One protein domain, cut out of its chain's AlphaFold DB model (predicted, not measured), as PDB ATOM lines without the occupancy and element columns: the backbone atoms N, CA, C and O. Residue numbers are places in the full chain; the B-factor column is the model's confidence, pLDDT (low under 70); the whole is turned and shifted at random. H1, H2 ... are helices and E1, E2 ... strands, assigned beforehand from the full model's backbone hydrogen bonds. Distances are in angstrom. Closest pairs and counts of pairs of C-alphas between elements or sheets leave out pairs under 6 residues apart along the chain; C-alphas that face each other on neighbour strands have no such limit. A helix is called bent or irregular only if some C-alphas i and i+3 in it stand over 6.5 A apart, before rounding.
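Overview. This is residues 14 to 154 of the 419 residues of the protein "Integrase" of Pseudomonas veronii 1YdBTEX2 (UniProt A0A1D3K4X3). Two small lobes lie one after the other along the longest axis: in one, a three-stranded antiparallel sheet of E1, E3 and E2 with H4 and H5 packed on it; in the other, the short hairpin E5 and E6 with H2 packed over it and E4 near its E6 strand. H6 runs from the end of E3 toward the second lobe, H3 lies beside the first, and H1 makes an arm at the far end, its residues 14 to 20 sticking out. The printed part has 141 residues, with six named helices and six named strands in the order H1 H2 H3 E1 H4 H5 E2 E3 H6 E4 E5 E6. The class is mixed, helices and strands. By its radius of gyration of the C-alphas, 16.5 A, the whole is compact, yet its spans are 62 by 29 by 26 A.

Arrangement. The largest sheet has E1, residues 59 to 61, and E2, residues 90 to 93, as edge strands, with E3, residues 96 to 100, as the inner strand. E1 and E3 are antiparallel, with N 60 and O 99 within hydrogen-bond range at 2.8 A. E2 and E3 form an antiparallel hairpin, with N 91 and O 98 at 2.8 A and N 96 and O 93 at 3.1 A. H4, residues 62 to 69, H5, residues 78 to 85, and H6, residues 101 to 109, are on one face of this sheet: two layers, one of strands and one of helices. E1, H4 H5 and E2 form a split strand-helix-strand unit, two strands of one sheet that are not neighbours, with helices between them along the chain and E3 between them in the sheet, and its crossover is right-handed. H4 lies over E1 at a height over the sheet of 8.8 A and runs along the strands, at 14 degrees to E1 on the local plane. H4 and H5 touch, about perpendicular at 76 degrees, the C-alphas of Gln 66 and Ala 79 being their closest at 5.4 A. H4 and H6 are close but not clearly touching, closest at the C-alphas of Ile 69 and Ala 108, 7.6 A, with a shallow tilt of 34 degrees, only just short of steep. H3, residues 49 to 56, is not on the sheet; it is close to but not clearly touching H4, the closest C-alphas, Leu 51 and Val 68, being 7.2 A apart. In the sheet of two strands E5, residues 133 to 135, and E6, residues 150 to 152, form an antiparallel hairpin, with N 151 and O 134 within hydrogen-bond range at 2.8 A. The closest C-alphas of E5 and H2, residues 29 to 40, are those of Val 134 and Ala 31, 5.2 A. E4, residues 118 to 120, pairs with no named strand, but a short antiparallel pairing joins it to residues 125 to 126. H1, residues 14 to 27, and H2 meet only through their link; H1 and E5 are apart, but only just, at 8.4 A. H1, H2, H4, H5 and H6 have every O i to N i+4 pair within hydrogen-bond range; H3 has 0 of 4, and 3 of 5 O i to N i+3 pairs.

Along the chain. E1, E2 and E3 hold residues 59 to 61, 90 to 93 and 96 to 100; E3, the longest strand, measures 12.8 A. H1 begins at C-alpha 14 (-16.654, -7.443, -68.490) and measures 20.0 A. H2 measures 16.8 A, H3 13.4 A and H6 12.1 A, the last ending at C-alpha 109 (10.648, -18.506, -42.917). H3 is irregular: C-alphas 50 and 53 are 7.3 A apart. E6 ends at C-alpha 152 (0.644, -19.833, -54.855).

Size, cuts and confidence. The C-alphas farthest apart are those of Ala 14 and Gly 94, 62.5 A. The printed part has no cut. The links E4 to E5, 12 residues, and E5 to E6, 14 residues, are long. Mean pLDDT of the printed part is 92.4, and no printed residue is under 70.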
ATOM      1  N   ALA A  14     -17.580  -8.330 -69.190       73.81
ATOM      2  CA  ALA A  14     -16.654  -7.443 -68.490       73.81
ATOM      3  C   ALA A  14     -17.080  -7.130 -67.034       73.81
ATOM      4  O   ALA A  14     -16.218  -7.207 -66.154       73.81
ATOM      5  N   PRO A  15     -18.370  -6.870 -66.722       81.75
ATOM      6  CA  PRO A  15     -18.810  -6.650 -65.343       81.75
ATOM      7  C   PRO A  15     -18.601  -7.876 -64.444       81.75
ATOM      8  O   PRO A  15     -18.115  -7.741 -63.323       81.75
ATOM      9  N   VAL A  16     -18.891  -9.078 -64.956       82.44
ATOM     10  CA  VAL A  16     -18.741 -10.346 -64.219       82.44
ATOM     11  C   VAL A  16     -17.273 -10.601 -63.878       82.44
ATOM     12  O   VAL A  16     -16.937 -10.955 -62.748       82.44
ATOM     13  N   VAL A  17     -16.377 -10.382 -64.843       83.44
ATOM     14  CA  VAL A  17     -14.931 -10.536 -64.634       83.44
ATOM     15  C   VAL A  17     -14.411  -9.496 -63.645       83.44
ATOM     16  O   VAL A  17     -13.634  -9.841 -62.755       83.44
ATOM     17  N   ALA A  18     -14.852  -8.241 -63.754       87.31
ATOM     18  CA  ALA A  18     -14.466  -7.185 -62.822       87.31
ATOM     19  C   ALA A  18     -14.897  -7.510 -61.381       87.31
ATOM     20  O   ALA A  18     -14.109  -7.345 -60.442       87.31
ATOM     21  N   GLU A  19     -16.111  -8.034 -61.201       92.44
ATOM     22  CA  GLU A  19     -16.607  -8.489 -59.903       92.44
ATOM     23  C   GLU A  19     -15.781  -9.669 -59.365       92.44
ATOM     24  O   GLU A  19     -15.343  -9.643 -58.212       92.44
ATOM     25  N   ALA A  20     -15.496 -10.671 -60.204       90.44
ATOM     26  CA  ALA A  20     -14.681 -11.825 -59.824       90.44
ATOM     27  C   ALA A  20     -13.262 -11.411 -59.399       90.44
ATOM     28  O   ALA A  20     -12.788 -11.821 -58.340       90.44
ATOM     29  N   VAL A  21     -12.601 -10.541 -60.170       92.69
ATOM     30  CA  VAL A  21     -11.273  -9.998 -59.834       92.69
ATOM     31  C   VAL A  21     -11.317  -9.209 -58.524       92.69
ATOM     32  O   VAL A  21     -10.401  -9.326 -57.708       92.69
ATOM     33  N   THR A  22     -12.379  -8.439 -58.288       94.94
ATOM     34  CA  THR A  22     -12.565  -7.685 -57.039       94.94
ATOM     35  C   THR A  22     -12.696  -8.623 -55.840       94.94
ATOM     36  O   THR A  22     -11.983  -8.450 -54.848       94.94
ATOM     37  N   LYS A  23     -13.531  -9.664 -55.950       95.06
ATOM     38  CA  LYS A  23     -13.693 -10.699 -54.915       95.06
ATOM     39  C   LYS A  23     -12.376 -11.417 -54.626       95.06
ATOM     40  O   LYS A  23     -11.984 -11.520 -53.467       95.06
ATOM     41  N   ILE A  24     -11.660 -11.844 -55.666       94.38
ATOM     42  CA  ILE A  24     -10.361 -12.515 -55.524       94.38
ATOM     43  C   ILE A  24      -9.365 -11.608 -54.799       94.38
ATOM     44  O   ILE A  24      -8.754 -12.036 -53.824       94.38
ATOM     45  N   ARG A  25      -9.241 -10.340 -55.210       94.69
ATOM     46  CA  ARG A  25      -8.336  -9.381 -54.559       94.69
ATOM     47  C   ARG A  25      -8.656  -9.181 -53.084       94.69
ATOM     48  O   ARG A  25      -7.721  -9.011 -52.300       94.69
ATOM     49  N   HIS A  26      -9.936  -9.163 -52.726       95.50
ATOM     50  CA  HIS A  26     -10.368  -9.050 -51.338       95.50
ATOM     51  C   HIS A  26      -9.979 -10.298 -50.532       95.50
ATOM     52  O   HIS A  26      -9.326 -10.168 -49.499       95.50
ATOM     53  N   LEU A  27     -10.290 -11.493 -51.044       94.25
ATOM     54  CA  LEU A  27      -9.981 -12.767 -50.385       94.25
ATOM     55  C   LEU A  27      -8.470 -12.981 -50.196       94.25
ATOM     56  O   LEU A  27      -8.035 -13.435 -49.144       94.25
ATOM     57  N   THR A  28      -7.652 -12.599 -51.177       95.62
ATOM     58  CA  THR A  28      -6.192 -12.795 -51.134       95.62
ATOM     59  C   THR A  28      -5.440 -11.651 -50.449       95.62
ATOM     60  O   THR A  28      -4.214 -11.689 -50.340       95.62
ATOM     61  N   ALA A  29      -6.134 -10.611 -49.973       95.56
ATOM     62  CA  ALA A  29      -5.502  -9.419 -49.404       95.56
ATOM     63  C   ALA A  29      -4.619  -9.731 -48.184       95.56
ATOM     64  O   ALA A  29      -3.548  -9.141 -48.039       95.56
ATOM     65  N   GLY A  30      -5.040 -10.667 -47.326       94.38
ATOM     66  CA  GLY A  30      -4.268 -11.081 -46.150       94.38
ATOM     67  C   GLY A  30      -2.926 -11.707 -46.530       94.38
ATOM     68  O   GLY A  30      -1.882 -11.259 -46.064       94.38
ATOM     69  N   ALA A  31      -2.942 -12.678 -47.446       96.44
ATOM     70  CA  ALA A  31      -1.731 -13.341 -47.924       96.44
ATOM     71  C   ALA A  31      -0.789 -12.375 -48.663       96.44
ATOM     72  O   ALA A  31       0.419 -12.394 -48.436       96.44
ATOM     73  N   ARG A  32      -1.329 -11.466 -49.487       96.25
ATOM     74  CA  ARG A  32      -0.519 -10.453 -50.190       96.25
ATOM     75  C   ARG A  32       0.129  -9.447 -49.237       96.25
ATOM     76  O   ARG A  32       1.262  -9.041 -49.472       96.25
ATOM     77  N   ARG A  33      -0.540  -9.097 -48.132       96.25
ATOM     78  CA  ARG A  33       0.047  -8.268 -47.066       96.25
ATOM     79  C   ARG A  33       1.207  -8.980 -46.372       96.25
ATOM     80  O   ARG A  33       2.234  -8.353 -46.139       96.25
ATOM     81  N   ILE A  34       1.058 -10.273 -46.080       96.81
ATOM     82  CA  ILE A  34       2.135 -11.097 -45.510       96.81
ATOM     83  C   ILE A  34       3.327 -11.141 -46.477       96.81
ATOM     84  O   ILE A  34       4.455 -10.886 -46.064       96.81
ATOM     85  N   ALA A  35       3.077 -11.377 -47.770       97.12
ATOM     86  CA  ALA A  35       4.112 -11.355 -48.805       97.12
ATOM     87  C   ALA A  35       4.873 -10.020 -48.825       97.12
ATOM     88  O   ALA A  35       6.097 -10.001 -48.733       97.12
ATOM     89  N   GLN A  36       4.143  -8.901 -48.870       97.31
ATOM     90  CA  GLN A  36       4.733  -7.562 -48.862       97.31
ATOM     91  C   GLN A  36       5.547  -7.294 -47.589       97.31
ATOM     92  O   GLN A  36       6.584  -6.639 -47.639       97.31
ATOM     93  N   TRP A  37       5.096  -7.797 -46.440       97.50
ATOM     94  CA  TRP A  37       5.809  -7.614 -45.183       97.50
ATOM     95  C   TRP A  37       7.148  -8.364 -45.172       97.50
ATOM     96  O   TRP A  37       8.152  -7.779 -44.763       97.50
ATOM     97  N   TYR A  38       7.192  -9.603 -45.676       97.50
ATOM     98  CA  TYR A  38       8.441 -10.369 -45.809       97.50
ATOM     99  C   TYR A  38       9.399  -9.776 -46.842       97.50
ATOM    100  O   TYR A  38      10.608  -9.865 -46.658       97.50
ATOM    101  N   GLU A  39       8.897  -9.123 -47.896       95.56
ATOM    102  CA  GLU A  39       9.758  -8.373 -48.826       95.56
ATOM    103  C   GLU A  39      10.546  -7.261 -48.117       95.56
ATOM    104  O   GLU A  39      11.684  -6.978 -48.485       95.56
ATOM    105  N   LEU A  40       9.948  -6.640 -47.097       96.12
ATOM    106  CA  LEU A  40      10.577  -5.583 -46.301       96.12
ATOM    107  C   LEU A  40      11.370  -6.132 -45.104       96.12
ATOM    108  O   LEU A  40      12.245  -5.443 -44.583       96.12
ATOM    109  N   ASN A  41      11.059  -7.352 -44.654       95.56
ATOM    110  CA  ASN A  41      11.614  -7.972 -43.450       95.56
ATOM    111  C   ASN A  41      11.989  -9.449 -43.705       95.56
ATOM    112  O   ASN A  41      11.370 -10.345 -43.130       95.56
ATOM    113  N   PRO A  42      12.994  -9.734 -44.552       92.06
ATOM    114  CA  PRO A  42      13.267 -11.095 -45.032       92.06
ATOM    115  C   PRO A  42      13.753 -12.067 -43.946       92.06
ATOM    116  O   PRO A  42      13.541 -13.269 -44.057       92.06
ATOM    117  N   GLU A  43      14.394 -11.557 -42.894       93.00
ATOM    118  CA  GLU A  43      14.972 -12.367 -41.811       93.00
ATOM    119  C   GLU A  43      14.077 -12.451 -40.570       93.00
ATOM    120  O   GLU A  43      14.472 -13.040 -39.569       93.00
ATOM    121  N   LYS A  44      12.885 -11.845 -40.609       94.94
ATOM    122  CA  LYS A  44      11.982 -11.783 -39.457       94.94
ATOM    123  C   LYS A  44      10.705 -12.551 -39.745       94.94
ATOM    124  O   LYS A  44      10.204 -12.513 -40.860       94.94
ATOM    125  N   LEU A  45      10.146 -13.210 -38.737       96.00
ATOM    126  CA  LEU A  45       8.854 -13.884 -38.830       96.00
ATOM    127  C   LEU A  45       7.726 -12.851 -38.825       96.00
ATOM    128  O   LEU A  45       7.708 -11.964 -37.964       96.00
ATOM    129  N   TYR A  46       6.768 -12.986 -39.744       96.38
ATOM    130  CA  TYR A  46       5.536 -12.203 -39.696       96.38
ATOM    131  C   TYR A  46       4.714 -12.607 -38.469       96.38
ATOM    132  O   TYR A  46       4.350 -13.775 -38.324       96.38
ATOM    133  N   LEU A  47       4.382 -11.631 -37.621       94.31
ATOM    134  CA  LEU A  47       3.514 -11.814 -36.464       94.31
ATOM    135  C   LEU A  47       2.300 -10.882 -36.578       94.31
ATOM    136  O   LEU A  47       2.443  -9.707 -36.922       94.31
ATOM    137  N   PRO A  48       1.084 -11.367 -36.284       91.00
ATOM    138  CA  PRO A  48      -0.054 -10.493 -36.042       91.00
ATOM    139  C   PRO A  48       0.245  -9.486 -34.923       91.00
ATOM    140  O   PRO A  48       0.967  -9.793 -33.981       91.00
ATOM    141  N   GLN A  49      -0.390  -8.311 -34.972       91.25
ATOM    142  CA  GLN A  49      -0.140  -7.221 -34.016       91.25
ATOM    143  C   GLN A  49      -0.263  -7.648 -32.543       91.25
ATOM    144  O   GLN A  49       0.505  -7.185 -31.705       91.25
ATOM    145  N   HIS A  50      -1.205  -8.540 -32.224       92.44
ATOM    146  CA  HIS A  50      -1.411  -9.028 -30.861       92.44
ATOM    147  C   HIS A  50      -0.324 -10.004 -30.384       92.44
ATOM    148  O   HIS A  50      -0.221 -10.215 -29.185       92.44
ATOM    149  N   LEU A  51       0.499 -10.557 -31.286       93.88
ATOM    150  CA  LEU A  51       1.595 -11.486 -30.989       93.88
ATOM    151  C   LEU A  51       2.985 -10.846 -31.114       93.88
ATOM    152  O   LEU A  51       3.977 -11.498 -30.814       93.88
ATOM    153  N   GLU A  52       3.098  -9.577 -31.519       93.62
ATOM    154  CA  GLU A  52       4.401  -8.902 -31.689       93.62
ATOM    155  C   GLU A  52       5.239  -8.865 -30.396       93.62
ATOM    156  O   GLU A  52       6.468  -8.843 -30.457       93.62
ATOM    157  N   TYR A  53       4.609  -8.931 -29.217       93.75
ATOM    158  CA  TYR A  53       5.328  -9.016 -27.940       93.75
ATOM    159  C   TYR A  53       6.186 -10.292 -27.823       93.75
ATOM    160  O   TYR A  53       7.213 -10.268 -27.142       93.75
ATOM    161  N   LEU A  54       5.808 -11.372 -28.520       93.69
ATOM    162  CA  LEU A  54       6.537 -12.643 -28.546       93.69
ATOM    163  C   LEU A  54       7.902 -12.526 -29.228       93.69
ATOM    164  O   LEU A  54       8.803 -13.302 -28.928       93.69
ATOM    165  N   ARG A  55       8.097 -11.526 -30.098       92.62
ATOM    166  CA  ARG A  55       9.369 -11.305 -30.803       92.62
ATOM    167  C   ARG A  55      10.541 -11.034 -29.856       92.62
ATOM    168  O   ARG A  55      11.682 -11.330 -30.189       92.62
ATOM    169  N   ASN A  56      10.259 -10.463 -28.685       92.31
ATOM    170  CA  ASN A  56      11.270 -10.146 -27.675       92.31
ATOM    171  C   ASN A  56      11.478 -11.282 -26.660       92.31
ATOM    172  O   ASN A  56      12.277 -11.132 -25.736       92.31
ATOM    173  N   GLN A  57      10.752 -12.394 -26.793       92.94
ATOM    174  CA  GLN A  57      10.899 -13.550 -25.919       92.94
ATOM    175  C   GLN A  57      11.943 -14.521 -26.477       92.94
ATOM    176  O   GLN A  57      12.015 -14.769 -27.678       92.94
ATOM    177  N   GLU A  58      12.746 -15.116 -25.594       93.31
ATOM    178  CA  GLU A  58      13.716 -16.141 -25.997       93.31
ATOM    179  C   GLU A  58      13.039 -17.495 -26.271       93.31
ATOM    180  O   GLU A  58      13.432 -18.226 -27.187       93.31
ATOM    181  N   PHE A  59      11.994 -17.815 -25.505       94.31
ATOM    182  CA  PHE A  59      11.286 -19.089 -25.544       94.31
ATOM    183  C   PHE A  59       9.783 -18.873 -25.711       94.31
ATOM    184  O   PHE A  59       9.213 -18.034 -25.026       94.31
ATOM    185  N   LEU A  60       9.164 -19.681 -26.569       93.75
ATOM    186  CA  LEU A  60       7.720 -19.770 -26.760       93.75
ATOM    187  C   LEU A  60       7.184 -21.036 -26.110       93.75
ATOM    188  O   LEU A  60       7.750 -22.121 -26.299       93.75
ATOM    189  N   THR A  61       6.065 -20.926 -25.406       93.56
ATOM    190  CA  THR A  61       5.285 -22.097 -24.990       93.56
ATOM    191  C   THR A  61       4.681 -22.815 -26.206       93.56
ATOM    192  O   THR A  61       4.598 -22.277 -27.310       93.56
ATOM    193  N   VAL A  62       4.243 -24.064 -26.022       91.25
ATOM    194  CA  VAL A  62       3.553 -24.843 -27.073       91.25
ATOM    195  C   VAL A  62       2.284 -24.137 -27.572       91.25
ATOM    196  O   VAL A  62       1.961 -24.248 -28.753       91.25
ATOM    197  N   ASP A  63       1.590 -23.416 -26.688       91.00
ATOM    198  CA  ASP A  63       0.374 -22.674 -27.023       91.00
ATOM    199  C   ASP A  63       0.690 -21.419 -27.851       91.00
ATOM    200  O   ASP A  63       0.162 -21.253 -28.948       91.00
ATOM    201  N   GLU A  64       1.653 -20.606 -27.407       93.06
ATOM    202  CA  GLU A  64       2.122 -19.437 -28.164       93.06
ATOM    203  C   GLU A  64       2.684 -19.840 -29.533       93.06
ATOM    204  O   GLU A  64       2.391 -19.195 -30.536       93.06
ATOM    205  N   LEU A  65       3.433 -20.946 -29.614       93.44
ATOM    206  CA  LEU A  65       3.916 -21.478 -30.891       93.44
ATOM    207  C   LEU A  65       2.756 -21.803 -31.834       93.44
ATOM    208  O   LEU A  65       2.834 -21.519 -33.030       93.44
ATOM    209  N   GLN A  66       1.684 -22.399 -31.312       93.50
ATOM    210  CA  GLN A  66       0.504 -22.695 -32.111       93.50
ATOM    211  C   GLN A  66      -0.142 -21.410 -32.642       93.50
ATOM    212  O   GLN A  66      -0.419 -21.350 -33.839       93.50
ATOM    213  N   GLN A  67      -0.307 -20.389 -31.797       92.62
ATOM    214  CA  GLN A  67      -0.863 -19.084 -32.187       92.62
ATOM    215  C   GLN A  67       0.019 -18.339 -33.206       92.62
ATOM    216  O   GLN A  67      -0.481 -17.613 -34.061       92.62
ATOM    217  N   VAL A  68       1.340 -18.525 -33.144       93.62
ATOM    218  CA  VAL A  68       2.293 -17.931 -34.095       93.62
ATOM    219  C   VAL A  68       2.206 -18.586 -35.479       93.62
ATOM    220  O   VAL A  68       2.327 -17.906 -36.502       93.62
ATOM    221  N   ILE A  69       2.033 -19.910 -35.535       94.69
ATOM    222  CA  ILE A  69       2.062 -20.663 -36.797       94.69
ATOM    223  C   ILE A  69       0.682 -20.750 -37.451       94.69
ATOM    224  O   ILE A  69       0.589 -20.613 -38.673       94.69
ATOM    225  N   LEU A  70      -0.376 -20.993 -36.678       93.62
ATOM    226  CA  LEU A  70      -1.736 -21.153 -37.188       93.62
ATOM    227  C   LEU A  70      -2.532 -19.856 -37.076       93.62
ATOM    228  O   LEU A  70      -2.350 -19.067 -36.160       93.62
ATOM    229  N   LEU A  71      -3.424 -19.648 -38.041       88.56
ATOM    230  CA  LEU A  71      -4.367 -18.536 -38.023       88.56
ATOM    231  C   LEU A  71      -5.465 -18.733 -36.971       88.56
ATOM    232  O   LEU A  71      -5.840 -17.784 -36.293       88.56
ATOM    233  N   ASP A  72      -5.975 -19.959 -36.892       86.69
ATOM    234  CA  ASP A  72      -7.047 -20.385 -35.999       86.69
ATOM    235  C   ASP A  72      -6.504 -21.426 -35.009       86.69
ATOM    236  O   ASP A  72      -5.417 -21.983 -35.204       86.69
ATOM    237  N   GLU A  73      -7.267 -21.737 -33.962       82.19
ATOM    238  CA  GLU A  73      -6.882 -22.782 -33.013       82.19
ATOM    239  C   GLU A  73      -6.691 -24.142 -33.709       82.19
ATOM    240  O   GLU A  73      -7.493 -24.585 -34.535       82.19
ATOM    241  N   GLY A  74      -5.596 -24.819 -33.364       81.12
ATOM    242  CA  GLY A  74      -5.250 -26.143 -33.864       81.12
ATOM    243  C   GLY A  74      -5.427 -27.231 -32.811       81.12
ATOM    244  O   GLY A  74      -5.632 -26.975 -31.625       81.12
ATOM    245  N   ALA A  75      -5.292 -28.487 -33.242       83.81
ATOM    246  CA  ALA A  75      -5.231 -29.612 -32.317       83.81
ATOM    247  C   ALA A  75      -4.042 -29.455 -31.356       83.81
ATOM    248  O   ALA A  75      -2.939 -29.144 -31.795       83.81
ATOM    249  N   ALA A  76      -4.215 -29.802 -30.077       81.44
ATOM    250  CA  ALA A  76      -3.175 -29.668 -29.044       81.44
ATOM    251  C   ALA A  76      -1.848 -30.410 -29.347       81.44
ATOM    252  O   ALA A  76      -0.817 -30.165 -28.716       81.44
ATOM    253  N   SER A  77      -1.853 -31.357 -30.291       88.44
ATOM    254  CA  SER A  77      -0.661 -32.069 -30.766       88.44
ATOM    255  C   SER A  77       0.088 -31.349 -31.896       88.44
ATOM    256  O   SER A  77       1.238 -31.708 -32.166       88.44
ATOM    257  N   PHE A  78      -0.516 -30.341 -32.538       91.62
ATOM    258  CA  PHE A  78       0.002 -29.683 -33.739       91.62
ATOM    259  C   PHE A  78       1.398 -29.111 -33.518       91.62
ATOM    260  O   PHE A  78       2.317 -29.463 -34.250       91.62
ATOM    261  N   ALA A  79       1.575 -28.288 -32.486       90.19
ATOM    262  CA  ALA A  79       2.840 -27.613 -32.214       90.19
ATOM    263  C   ALA A  79       4.009 -28.601 -32.038       90.19
ATOM    264  O   ALA A  79       5.089 -28.388 -32.590       90.19
ATOM    265  N   ARG A  80       3.785 -29.740 -31.363       92.44
ATOM    266  CA  ARG A  80       4.810 -30.790 -31.213       92.44
ATOM    267  C   ARG A  80       5.143 -31.469 -32.540       92.44
ATOM    268  O   ARG A  80       6.317 -31.665 -32.849       92.44
ATOM    269  N   LEU A  81       4.120 -31.812 -33.324       93.69
ATOM    270  CA  LEU A  81       4.290 -32.430 -34.641       93.69
ATOM    271  C   LEU A  81       4.991 -31.482 -35.619       93.69
ATOM    272  O   LEU A  81       5.891 -31.902 -36.340       93.69
ATOM    273  N   TRP A  82       4.623 -30.201 -35.607       94.94
ATOM    274  CA  TRP A  82       5.240 -29.170 -36.432       94.94
ATOM    275  C   TRP A  82       6.712 -28.971 -36.066       94.94
ATOM    276  O   TRP A  82       7.554 -28.957 -36.961       94.94
ATOM    277  N   CYS A  83       7.044 -28.906 -34.771       94.44
ATOM    278  CA  CYS A  83       8.434 -28.808 -34.327       94.44
ATOM    279  C   CYS A  83       9.264 -30.000 -34.813       94.44
ATOM    280  O   CYS A  83      10.316 -29.813 -35.419       94.44
ATOM    281  N   SER A  84       8.751 -31.223 -34.630       94.44
ATOM    282  CA  SER A  84       9.421 -32.439 -35.097       94.44
ATOM    283  C   SER A  84       9.612 -32.458 -36.615       94.44
ATOM    284  O   SER A  84      10.656 -32.899 -37.085       94.44
ATOM    285  N   ALA A  85       8.621 -32.001 -37.384       94.12
ATOM    286  CA  ALA A  85       8.677 -32.001 -38.844       94.12
ATOM    287  C   ALA A  85       9.646 -30.950 -39.411       94.12
ATOM    288  O   ALA A  85      10.178 -31.147 -40.500       94.12
ATOM    289  N   ASN A  86       9.881 -29.856 -38.680       95.06
ATOM    290  CA  ASN A  86      10.727 -28.741 -39.119       95.06
ATOM    291  C   ASN A  86      12.066 -28.658 -38.366       95.06
ATOM    292  O   ASN A  86      12.775 -27.662 -38.479       95.06
ATOM    293  N   GLY A  87      12.421 -29.688 -37.590       93.31
ATOM    294  CA  GLY A  87      13.697 -29.748 -36.872       93.31
ATOM    295  C   GLY A  87      13.842 -28.717 -35.748       93.31
ATOM    296  O   GLY A  87      14.963 -28.343 -35.407       93.31
ATOM    297  N   VAL A  88      12.734 -28.249 -35.168       95.12
ATOM    298  CA  VAL A  88      12.744 -27.336 -34.017       95.12
ATOM    299  C   VAL A  88      12.798 -28.158 -32.731       95.12
ATOM    300  O   VAL A  88      11.932 -28.997 -32.474       95.12
ATOM    301  N   LEU A  89      13.824 -27.925 -31.913       93.81
ATOM    302  CA  LEU A  89      14.011 -28.643 -30.653       93.81
ATOM    303  C   LEU A  89      13.069 -28.105 -29.574       93.81
ATOM    304  O   LEU A  89      13.046 -26.909 -29.283       93.81
ATOM    305  N   LEU A  90      12.333 -29.020 -28.944       93.00
ATOM    306  CA  LEU A  90      11.542 -28.729 -27.754       93.00
ATOM    307  C   LEU A  90      12.393 -28.950 -26.506       93.00
ATOM    308  O   LEU A  90      12.942 -30.034 -26.297       93.00
ATOM    309  N   ILE A  91      12.478 -27.924 -25.668       92.38
ATOM    310  CA  ILE A  91      13.278 -27.905 -24.444       92.38
ATOM    311  C   ILE A  91      12.323 -27.825 -23.255       92.38
ATOM    312  O   ILE A  91      11.314 -27.122 -23.287       92.38
ATOM    313  N   LYS A  92      12.630 -28.557 -22.185       89.31
ATOM    314  CA  LYS A  92      11.883 -28.453 -20.932       89.31
ATOM    315  C   LYS A  92      12.406 -27.261 -20.132       89.31
ATOM    316  O   LYS A  92      13.552 -27.287 -19.691       89.31
ATOM    317  N   ASN A  93      11.564 -26.254 -19.923       83.12
ATOM    318  CA  ASN A  93      11.864 -25.096 -19.089       83.12
ATOM    319  C   ASN A  93      11.007 -25.168 -17.814       83.12
ATOM    320  O   ASN A  93       9.829 -24.813 -17.795       83.12
ATOM    321  N   GLY A  94      11.566 -25.742 -16.746       83.50
ATOM    322  CA  GLY A  94      10.821 -26.005 -15.513       83.50
ATOM    323  C   GLY A  94       9.693 -27.029 -15.704       83.50
ATOM    324  O   GLY A  94       9.953 -28.214 -15.943       83.50
ATOM    325  N   ARG A  95       8.434 -26.593 -15.545       81.31
ATOM    326  CA  ARG A  95       7.230 -27.429 -15.748       81.31
ATOM    327  C   ARG A  95       6.691 -27.375 -17.178       81.31
ATOM    328  O   ARG A  95       5.876 -28.225 -17.531       81.31
ATOM    329  N   GLU A  96       7.154 -26.428 -17.985       86.38
ATOM    330  CA  GLU A  96       6.643 -26.184 -19.330       86.38
ATOM    331  C   GLU A  96       7.595 -26.727 -20.398       86.38
ATOM    332  O   GLU A  96       8.792 -26.929 -20.174       86.38
ATOM    333  N   VAL A  97       7.033 -27.023 -21.567       90.69
ATOM    334  CA  VAL A  97       7.786 -27.412 -22.760       90.69
ATOM    335  C   VAL A  97       7.755 -26.220 -23.700       90.69
ATOM    336  O   VAL A  97       6.672 -25.743 -24.035       90.69
ATOM    337  N   CYS A  98       8.929 -25.753 -24.111       94.00
ATOM    338  CA  CYS A  98       9.084 -24.536 -24.897       94.00
ATOM    339  C   CYS A  98       9.960 -24.781 -26.133       94.00
ATOM    340  O   CYS A  98      10.771 -25.709 -26.160       94.00
ATOM    341  N   ALA A  99       9.827 -23.924 -27.139       94.75
ATOM    342  CA  ALA A  99      10.725 -23.840 -28.290       94.75
ATOM    343  C   ALA A  99      11.438 -22.483 -28.286       94.75
ATOM    344  O   ALA A  99      10.866 -21.491 -27.843       94.75
ATOM    345  N   ARG A 100      12.671 -22.404 -28.792       94.94
ATOM    346  CA  ARG A 100      13.350 -21.106 -28.952       94.94
ATOM    347  C   ARG A 100      12.698 -20.314 -30.082       94.94
ATOM    348  O   ARG A 100      12.554 -20.850 -31.181       94.94
ATOM    349  N   PHE A 101      12.371 -19.041 -29.845       95.75
ATOM    350  CA  PHE A 101      11.725 -18.187 -30.852       95.75
ATOM    351  C   PHE A 101      12.536 -18.132 -32.154       95.75
ATOM    352  O   PHE A 101      11.993 -18.364 -33.227       95.75
ATOM    353  N   ALA A 102      13.856 -17.938 -32.055       95.19
ATOM    354  CA  ALA A 102      14.749 -17.866 -33.215       95.19
ATOM    355  C   ALA A 102      14.748 -19.147 -34.076       95.19
ATOM    356  O   ALA A 102      14.905 -19.085 -35.297       95.19
ATOM    357  N   ASP A 103      14.563 -20.320 -33.459       95.69
ATOM    358  CA  ASP A 103      14.495 -21.588 -34.190       95.69
ATOM    359  C   ASP A 103      13.136 -21.743 -34.894       95.69
ATOM    360  O   ASP A 103      13.089 -22.213 -36.032       95.69
ATOM    361  N   VAL A 104      12.049 -21.287 -34.257       95.44
ATOM    362  CA  VAL A 104      10.702 -21.228 -34.853       95.44
ATOM    363  C   VAL A 104      10.658 -20.237 -36.017       95.44
ATOM    364  O   VAL A 104      10.140 -20.579 -37.076       95.44
ATOM    365  N   GLU A 105      11.238 -19.046 -35.853       96.44
ATOM    366  CA  GLU A 105      11.346 -18.009 -36.886       96.44
ATOM    367  C   GLU A 105      12.080 -18.535 -38.118       96.44
ATOM    368  O   GLU A 105      11.531 -18.514 -39.222       96.44
ATOM    369  N   ARG A 106      13.269 -19.120 -37.928       96.19
ATOM    370  CA  ARG A 106      14.037 -19.717 -39.026       96.19
ATOM    371  C   ARG A 106      13.265 -20.837 -39.727       96.19
ATOM    372  O   ARG A 106      13.264 -20.897 -40.954       96.19
ATOM    373  N   ALA A 107      12.605 -21.712 -38.966       96.50
ATOM    374  CA  ALA A 107      11.823 -22.815 -39.519       96.50
ATOM    375  C   ALA A 107      10.594 -22.329 -40.305       96.50
ATOM    376  O   ALA A 107      10.317 -22.840 -41.388       96.50
ATOM    377  N   ALA A 108       9.870 -21.329 -39.800       95.44
ATOM    378  CA  ALA A 108       8.697 -20.774 -40.465       95.44
ATOM    379  C   ALA A 108       9.062 -20.002 -41.745       95.44
ATOM    380  O   ALA A 108       8.406 -20.186 -42.770       95.44
ATOM    381  N   ILE A 109      10.139 -19.207 -41.724       95.81
ATOM    382  CA  ILE A 109      10.648 -18.506 -42.917       95.81
ATOM    383  C   ILE A 109      11.109 -19.512 -43.980       95.81
ATOM    384  O   ILE A 109      10.816 -19.335 -45.161       95.81
ATOM    385  N   ALA A 110      11.754 -20.612 -43.581       95.81
ATOM    386  CA  ALA A 110      12.176 -21.668 -44.506       95.81
ATOM    387  C   ALA A 110      11.005 -22.385 -45.212       95.81
ATOM    388  O   ALA A 110      11.221 -23.064 -46.215       95.81
ATOM    389  N   LEU A 111       9.768 -22.238 -44.716       95.88
ATOM    390  CA  LEU A 111       8.560 -22.774 -45.353       95.88
ATOM    391  C   LEU A 111       7.969 -21.855 -46.428       95.88
ATOM    392  O   LEU A 111       6.992 -22.261 -47.071       95.88
ATOM    393  N   LEU A 112       8.512 -20.645 -46.616       95.75
ATOM    394  CA  LEU A 112       8.109 -19.762 -47.707       95.75
ATOM    395  C   LEU A 112       8.377 -20.415 -49.078       95.75
ATOM    396  O   LEU A 112       9.242 -21.286 -49.199       95.75
ATOM    397  N   PRO A 113       7.637 -20.019 -50.129       94.38
ATOM    398  CA  PRO A 113       7.785 -20.617 -51.450       94.38
ATOM    399  C   PRO A 113       9.201 -20.471 -52.014       94.38
ATOM    400  O   PRO A 113       9.843 -19.429 -51.883       94.38
ATOM    401  N   VAL A 114       9.658 -21.501 -52.727       90.44
ATOM    402  CA  VAL A 114      10.919 -21.446 -53.476       90.44
ATOM    403  C   VAL A 114      10.848 -20.307 -54.498       90.44
ATOM    404  O   VAL A 114       9.865 -20.190 -55.226       90.44
ATOM    405  N   GLY A 115      11.890 -19.475 -54.548       89.81
ATOM    406  CA  GLY A 115      11.953 -18.310 -55.438       89.81
ATOM    407  C   GLY A 115      11.362 -17.020 -54.859       89.81
ATOM    408  O   GLY A 115      11.477 -15.974 -55.497       89.81
ATOM    409  N   PHE A 116      10.792 -17.052 -53.645       93.94
ATOM    410  CA  PHE A 116      10.354 -15.842 -52.942       93.94
ATOM    411  C   PHE A 116      11.492 -14.795 -52.887       93.94
ATOM    412  O   PHE A 116      12.631 -15.163 -52.587       93.94
ATOM    413  N   PRO A 117      11.230 -13.502 -53.179       94.62
ATOM    414  CA  PRO A 117       9.919 -12.842 -53.290       94.62
ATOM    415  C   PRO A 117       9.244 -12.894 -54.669       94.62
ATOM    416  O   PRO A 117       8.138 -12.367 -54.830       94.62
ATOM    417  N   LEU A 118       9.868 -13.519 -55.668       94.94
ATOM    418  CA  LEU A 118       9.343 -13.579 -57.030       94.94
ATOM    419  C   LEU A 118       8.504 -14.845 -57.232       94.94
ATOM    420  O   LEU A 118       8.970 -15.961 -57.030       94.94
ATOM    421  N   LEU A 119       7.257 -14.667 -57.664       92.38
ATOM    422  CA  LEU A 119       6.396 -15.767 -58.098       92.38
ATOM    423  C   LEU A 119       6.782 -16.243 -59.503       92.38
ATOM    424  O   LEU A 119       6.732 -17.435 -59.795       92.38
ATOM    425  N   ASN A 120       7.147 -15.307 -60.380       90.88
ATOM    426  CA  ASN A 120       7.654 -15.604 -61.712       90.88
ATOM    427  C   ASN A 120       8.834 -14.675 -62.011       90.88
ATOM    428  O   ASN A 120       8.674 -13.455 -62.072       90.88
ATOM    429  N   THR A 121      10.016 -15.264 -62.186       89.12
ATOM    430  CA  THR A 121      11.269 -14.544 -62.432       89.12
ATOM    431  C   THR A 121      11.325 -13.907 -63.816       89.12
ATOM    432  O   THR A 121      11.808 -12.785 -63.932       89.12
ATOM    433  N   GLU A 122      10.796 -14.570 -64.846       89.69
ATOM    434  CA  GLU A 122      10.794 -14.076 -66.232       89.69
ATOM    435  C   GLU A 122       9.964 -12.798 -66.381       89.69
ATOM    436  O   GLU A 122      10.362 -11.865 -67.072       89.69
ATOM    437  N   MET A 123       8.819 -12.740 -65.698       87.12
ATOM    438  CA  MET A 123       7.924 -11.579 -65.714       87.12
ATOM    439  C   MET A 123       8.244 -10.548 -64.623       87.12
ATOM    440  O   MET A 123       7.583  -9.515 -64.559       87.12
ATOM    441  N   GLY A 124       9.190 -10.840 -63.723       91.19
ATOM    442  CA  GLY A 124       9.451 -10.018 -62.538       91.19
ATOM    443  C   GLY A 124       8.255  -9.909 -61.580       91.19
ATOM    444  O   GLY A 124       8.178  -8.957 -60.807       91.19
ATOM    445  N   LEU A 125       7.312 -10.857 -61.629       93.88
ATOM    446  CA  LEU A 125       6.077 -10.806 -60.849       93.88
ATOM    447  C   LEU A 125       6.340 -11.227 -59.403       93.88
ATOM    448  O   LEU A 125       6.725 -12.371 -59.145       93.88
ATOM    449  N   LYS A 126       6.058 -10.335 -58.453       96.06
ATOM    450  CA  LYS A 126       6.186 -10.604 -57.015       96.06
ATOM    451  C   LYS A 126       4.967 -11.313 -56.428       96.06
ATOM    452  O   LYS A 126       3.843 -11.156 -56.910       96.06
ATOM    453  N   PHE A 127       5.160 -12.025 -55.316       95.75
ATOM    454  CA  PHE A 127       4.050 -12.618 -54.555       95.75
ATOM    455  C   PHE A 127       3.053 -11.575 -54.017       95.75
ATOM    456  O   PHE A 127       1.854 -11.846 -53.978       95.75
ATOM    457  N   SER A 128       3.512 -10.381 -53.628       95.62
ATOM    458  CA  SER A 128       2.638  -9.291 -53.155       95.62
ATOM    459  C   SER A 128       1.754  -8.694 -54.262       95.62
ATOM    460  O   SER A 128       0.656  -8.200 -53.987       95.62
ATOM    461  N   GLU A 129       2.198  -8.779 -55.517       94.94
ATOM    462  CA  GLU A 129       1.532  -8.207 -56.696       94.94
ATOM    463  C   GLU A 129       0.645  -9.214 -57.439       94.94
ATOM    464  O   GLU A 129      -0.287  -8.827 -58.150       94.94
ATOM    465  N   ALA A 130       0.903 -10.510 -57.263       93.81
ATOM    466  CA  ALA A 130       0.139 -11.575 -57.892       93.81
ATOM    467  C   ALA A 130      -1.355 -11.521 -57.519       93.81
ATOM    468  O   ALA A 130      -1.729 -11.213 -56.389       93.81
ATOM    469  N   LEU A 131      -2.239 -11.849 -58.471       92.06
ATOM    470  CA  LEU A 131      -3.691 -11.811 -58.243       92.06
ATOM    471  C   LEU A 131      -4.147 -12.873 -57.228       92.06
ATOM    472  O   LEU A 131      -5.009 -12.599 -56.389       92.06
ATOM    473  N   ILE A 132      -3.574 -14.078 -57.321       92.00
ATOM    474  CA  ILE A 132      -3.973 -15.247 -56.536       92.00
ATOM    475  C   ILE A 132      -2.777 -15.778 -55.741       92.00
ATOM    476  O   ILE A 132      -1.954 -16.529 -56.261       92.00
ATOM    477  N   VAL A 133      -2.725 -15.404 -54.465       95.12
ATOM    478  CA  VAL A 133      -1.816 -15.943 -53.442       95.12
ATOM    479  C   VAL A 133      -2.638 -16.164 -52.183       95.12
ATOM    480  O   VAL A 133      -3.479 -15.330 -51.844       95.12
ATOM    481  N   VAL A 134      -2.423 -17.286 -51.509       95.94
ATOM    482  CA  VAL A 134      -3.167 -17.677 -50.305       95.94
ATOM    483  C   VAL A 134      -2.197 -18.033 -49.186       95.94
ATOM    484  O   VAL A 134      -0.999 -18.199 -49.414       95.94
ATOM    485  N   ARG A 135      -2.693 -18.130 -47.958       95.94
ATOM    486  CA  ARG A 135      -1.944 -18.716 -46.849       95.94
ATOM    487  C   ARG A 135      -1.839 -20.222 -47.033       95.94
ATOM    488  O   ARG A 135      -2.716 -20.864 -47.616       95.94
ATOM    489  N   ARG A 136      -0.773 -20.812 -46.507       94.56
ATOM    490  CA  ARG A 136      -0.571 -22.257 -46.584       94.56
ATOM    491  C   ARG A 136      -1.723 -22.991 -45.900       94.56
ATOM    492  O   ARG A 136      -2.092 -22.666 -44.773       94.56
ATOM    493  N   ASN A 137      -2.265 -23.991 -46.595       92.75
ATOM    494  CA  ASN A 137      -3.468 -24.750 -46.229       92.75
ATOM    495  C   ASN A 137      -4.794 -23.966 -46.205       92.75
ATOM    496  O   ASN A 137      -5.802 -24.560 -45.841       92.75
ATOM    497  N   GLU A 138      -4.857 -22.708 -46.644       92.12
ATOM    498  CA  GLU A 138      -6.113 -21.928 -46.630       92.12
ATOM    499  C   GLU A 138      -7.226 -22.554 -47.489       92.12
ATOM    500  O   GLU A 138      -8.410 -22.406 -47.205       92.12
ATOM    501  N   LEU A 139      -6.848 -23.301 -48.532       88.69
ATOM    502  CA  LEU A 139      -7.778 -24.031 -49.398       88.69
ATOM    503  C   LEU A 139      -7.963 -25.504 -48.992       88.69
ATOM    504  O   LEU A 139      -8.638 -26.258 -49.696       88.69
ATOM    505  N   HIS A 140      -7.342 -25.949 -47.897       85.69
ATOM    506  CA  HIS A 140      -7.410 -27.334 -47.444       85.69
ATOM    507  C   HIS A 140      -8.629 -27.541 -46.532       85.69
ATOM    508  O   HIS A 140      -8.902 -26.731 -45.659       85.69
ATOM    509  N   SER A 141      -9.348 -28.655 -46.685       80.56
ATOM    510  CA  SER A 141     -10.567 -28.917 -45.900       80.56
ATOM    511  C   SER A 141     -10.303 -29.341 -44.450       80.56
ATOM    512  O   SER A 141     -11.089 -29.023 -43.571       80.56
ATOM    513  N   ALA A 142      -9.214 -30.081 -44.207       82.38
ATOM    514  CA  ALA A 142      -8.922 -30.672 -42.893       82.38
ATOM    515  C   ALA A 142      -7.697 -30.109 -42.142       82.38
ATOM    516  O   ALA A 142      -7.505 -30.437 -40.975       82.38
ATOM    517  N   LYS A 143      -6.815 -29.339 -42.792       87.25
ATOM    518  CA  LYS A 143      -5.562 -28.868 -42.174       87.25
ATOM    519  C   LYS A 143      -5.733 -27.424 -41.726       87.25
ATOM    520  O   LYS A 143      -6.303 -26.638 -42.469       87.25
ATOM    521  N   GLY A 144      -5.177 -27.086 -40.564       90.31
ATOM    522  CA  GLY A 144      -5.151 -25.711 -40.074       90.31
ATOM    523  C   GLY A 144      -4.408 -24.777 -41.032       90.31
ATOM    524  O   GLY A 144      -3.346 -25.131 -41.566       90.31
ATOM    525  N   THR A 145      -4.987 -23.595 -41.237       94.31
ATOM    526  CA  THR A 145      -4.425 -22.520 -42.061       94.31
ATOM    527  C   THR A 145      -3.248 -21.881 -41.343       94.31
ATOM    528  O   THR A 145      -3.349 -21.531 -40.170       94.31
ATOM    529  N   PHE A 146      -2.134 -21.696 -42.042       95.31
ATOM    530  CA  PHE A 146      -0.963 -21.034 -41.476       95.31
ATOM    531  C   PHE A 146      -1.183 -19.517 -41.445       95.31
ATOM    532  O   PHE A 146      -1.603 -18.922 -42.435       95.31
ATOM    533  N   GLY A 147      -0.873 -18.869 -40.325       94.75
ATOM    534  CA  GLY A 147      -1.003 -17.418 -40.171       94.75
ATOM    535  C   GLY A 147       0.136 -16.627 -40.819       94.75
ATOM    536  O   GLY A 147      -0.059 -15.475 -41.204       94.75
ATOM    537  N   CYS A 148       1.310 -17.246 -40.966       94.50
ATOM    538  CA  CYS A 148       2.564 -16.574 -41.320       94.50
ATOM    539  C   CYS A 148       3.252 -17.119 -42.583       94.50
ATOM    540  O   CYS A 148       4.292 -16.595 -42.971       94.50
ATOM    541  N   VAL A 149       2.693 -18.138 -43.247       96.25
ATOM    542  CA  VAL A 149       3.271 -18.759 -44.454       96.25
ATOM    543  C   VAL A 149       2.281 -18.662 -45.610       96.25
ATOM    544  O   VAL A 149       1.095 -18.944 -45.438       96.25
ATOM    545  N   ILE A 150       2.774 -18.292 -46.791       96.62
ATOM    546  CA  ILE A 150       1.987 -18.132 -48.021       96.62
ATOM    547  C   ILE A 150       2.350 -19.186 -49.068       96.62
ATOM    548  O   ILE A 150       3.436 -19.759 -49.028       96.62
ATOM    549  N   GLU A 151       1.461 -19.414 -50.029       95.00
ATOM    550  CA  GLU A 151       1.693 -20.275 -51.188       95.00
ATOM    551  C   GLU A 151       0.920 -19.783 -52.427       95.00
ATOM    552  O   GLU A 151      -0.129 -19.134 -52.300       95.00
ATOM    553  N   PRO A 152       1.416 -20.064 -53.644       93.00
ATOM    554  CA  PRO A 152       0.644 -19.833 -54.855       93.00
ATOM    555  C   PRO A 152      -0.430 -20.910 -55.026       93.00
ATOM    556  O   PRO A 152      -0.232 -22.071 -54.665       93.00
ATOM    557  N   VAL A 153      -1.553 -20.545 -55.645       91.69
ATOM    558  CA  VAL A 153      -2.588 -21.528 -55.988       91.69
ATOM    559  C   VAL A 153      -2.169 -22.311 -57.228       91.69
ATOM    560  O   VAL A 153      -1.865 -21.746 -58.278       91.69
ATOM    561  N   THR A 154      -2.178 -23.633 -57.110       88.75
ATOM    562  CA  THR A 154      -1.803 -24.560 -58.181       88.75
ATOM    563  C   THR A 154      -3.016 -25.011 -58.992       88.75
ATOM    564  O   THR A 154      -4.135 -25.110 -58.484       88.75
TER     565      THR A 154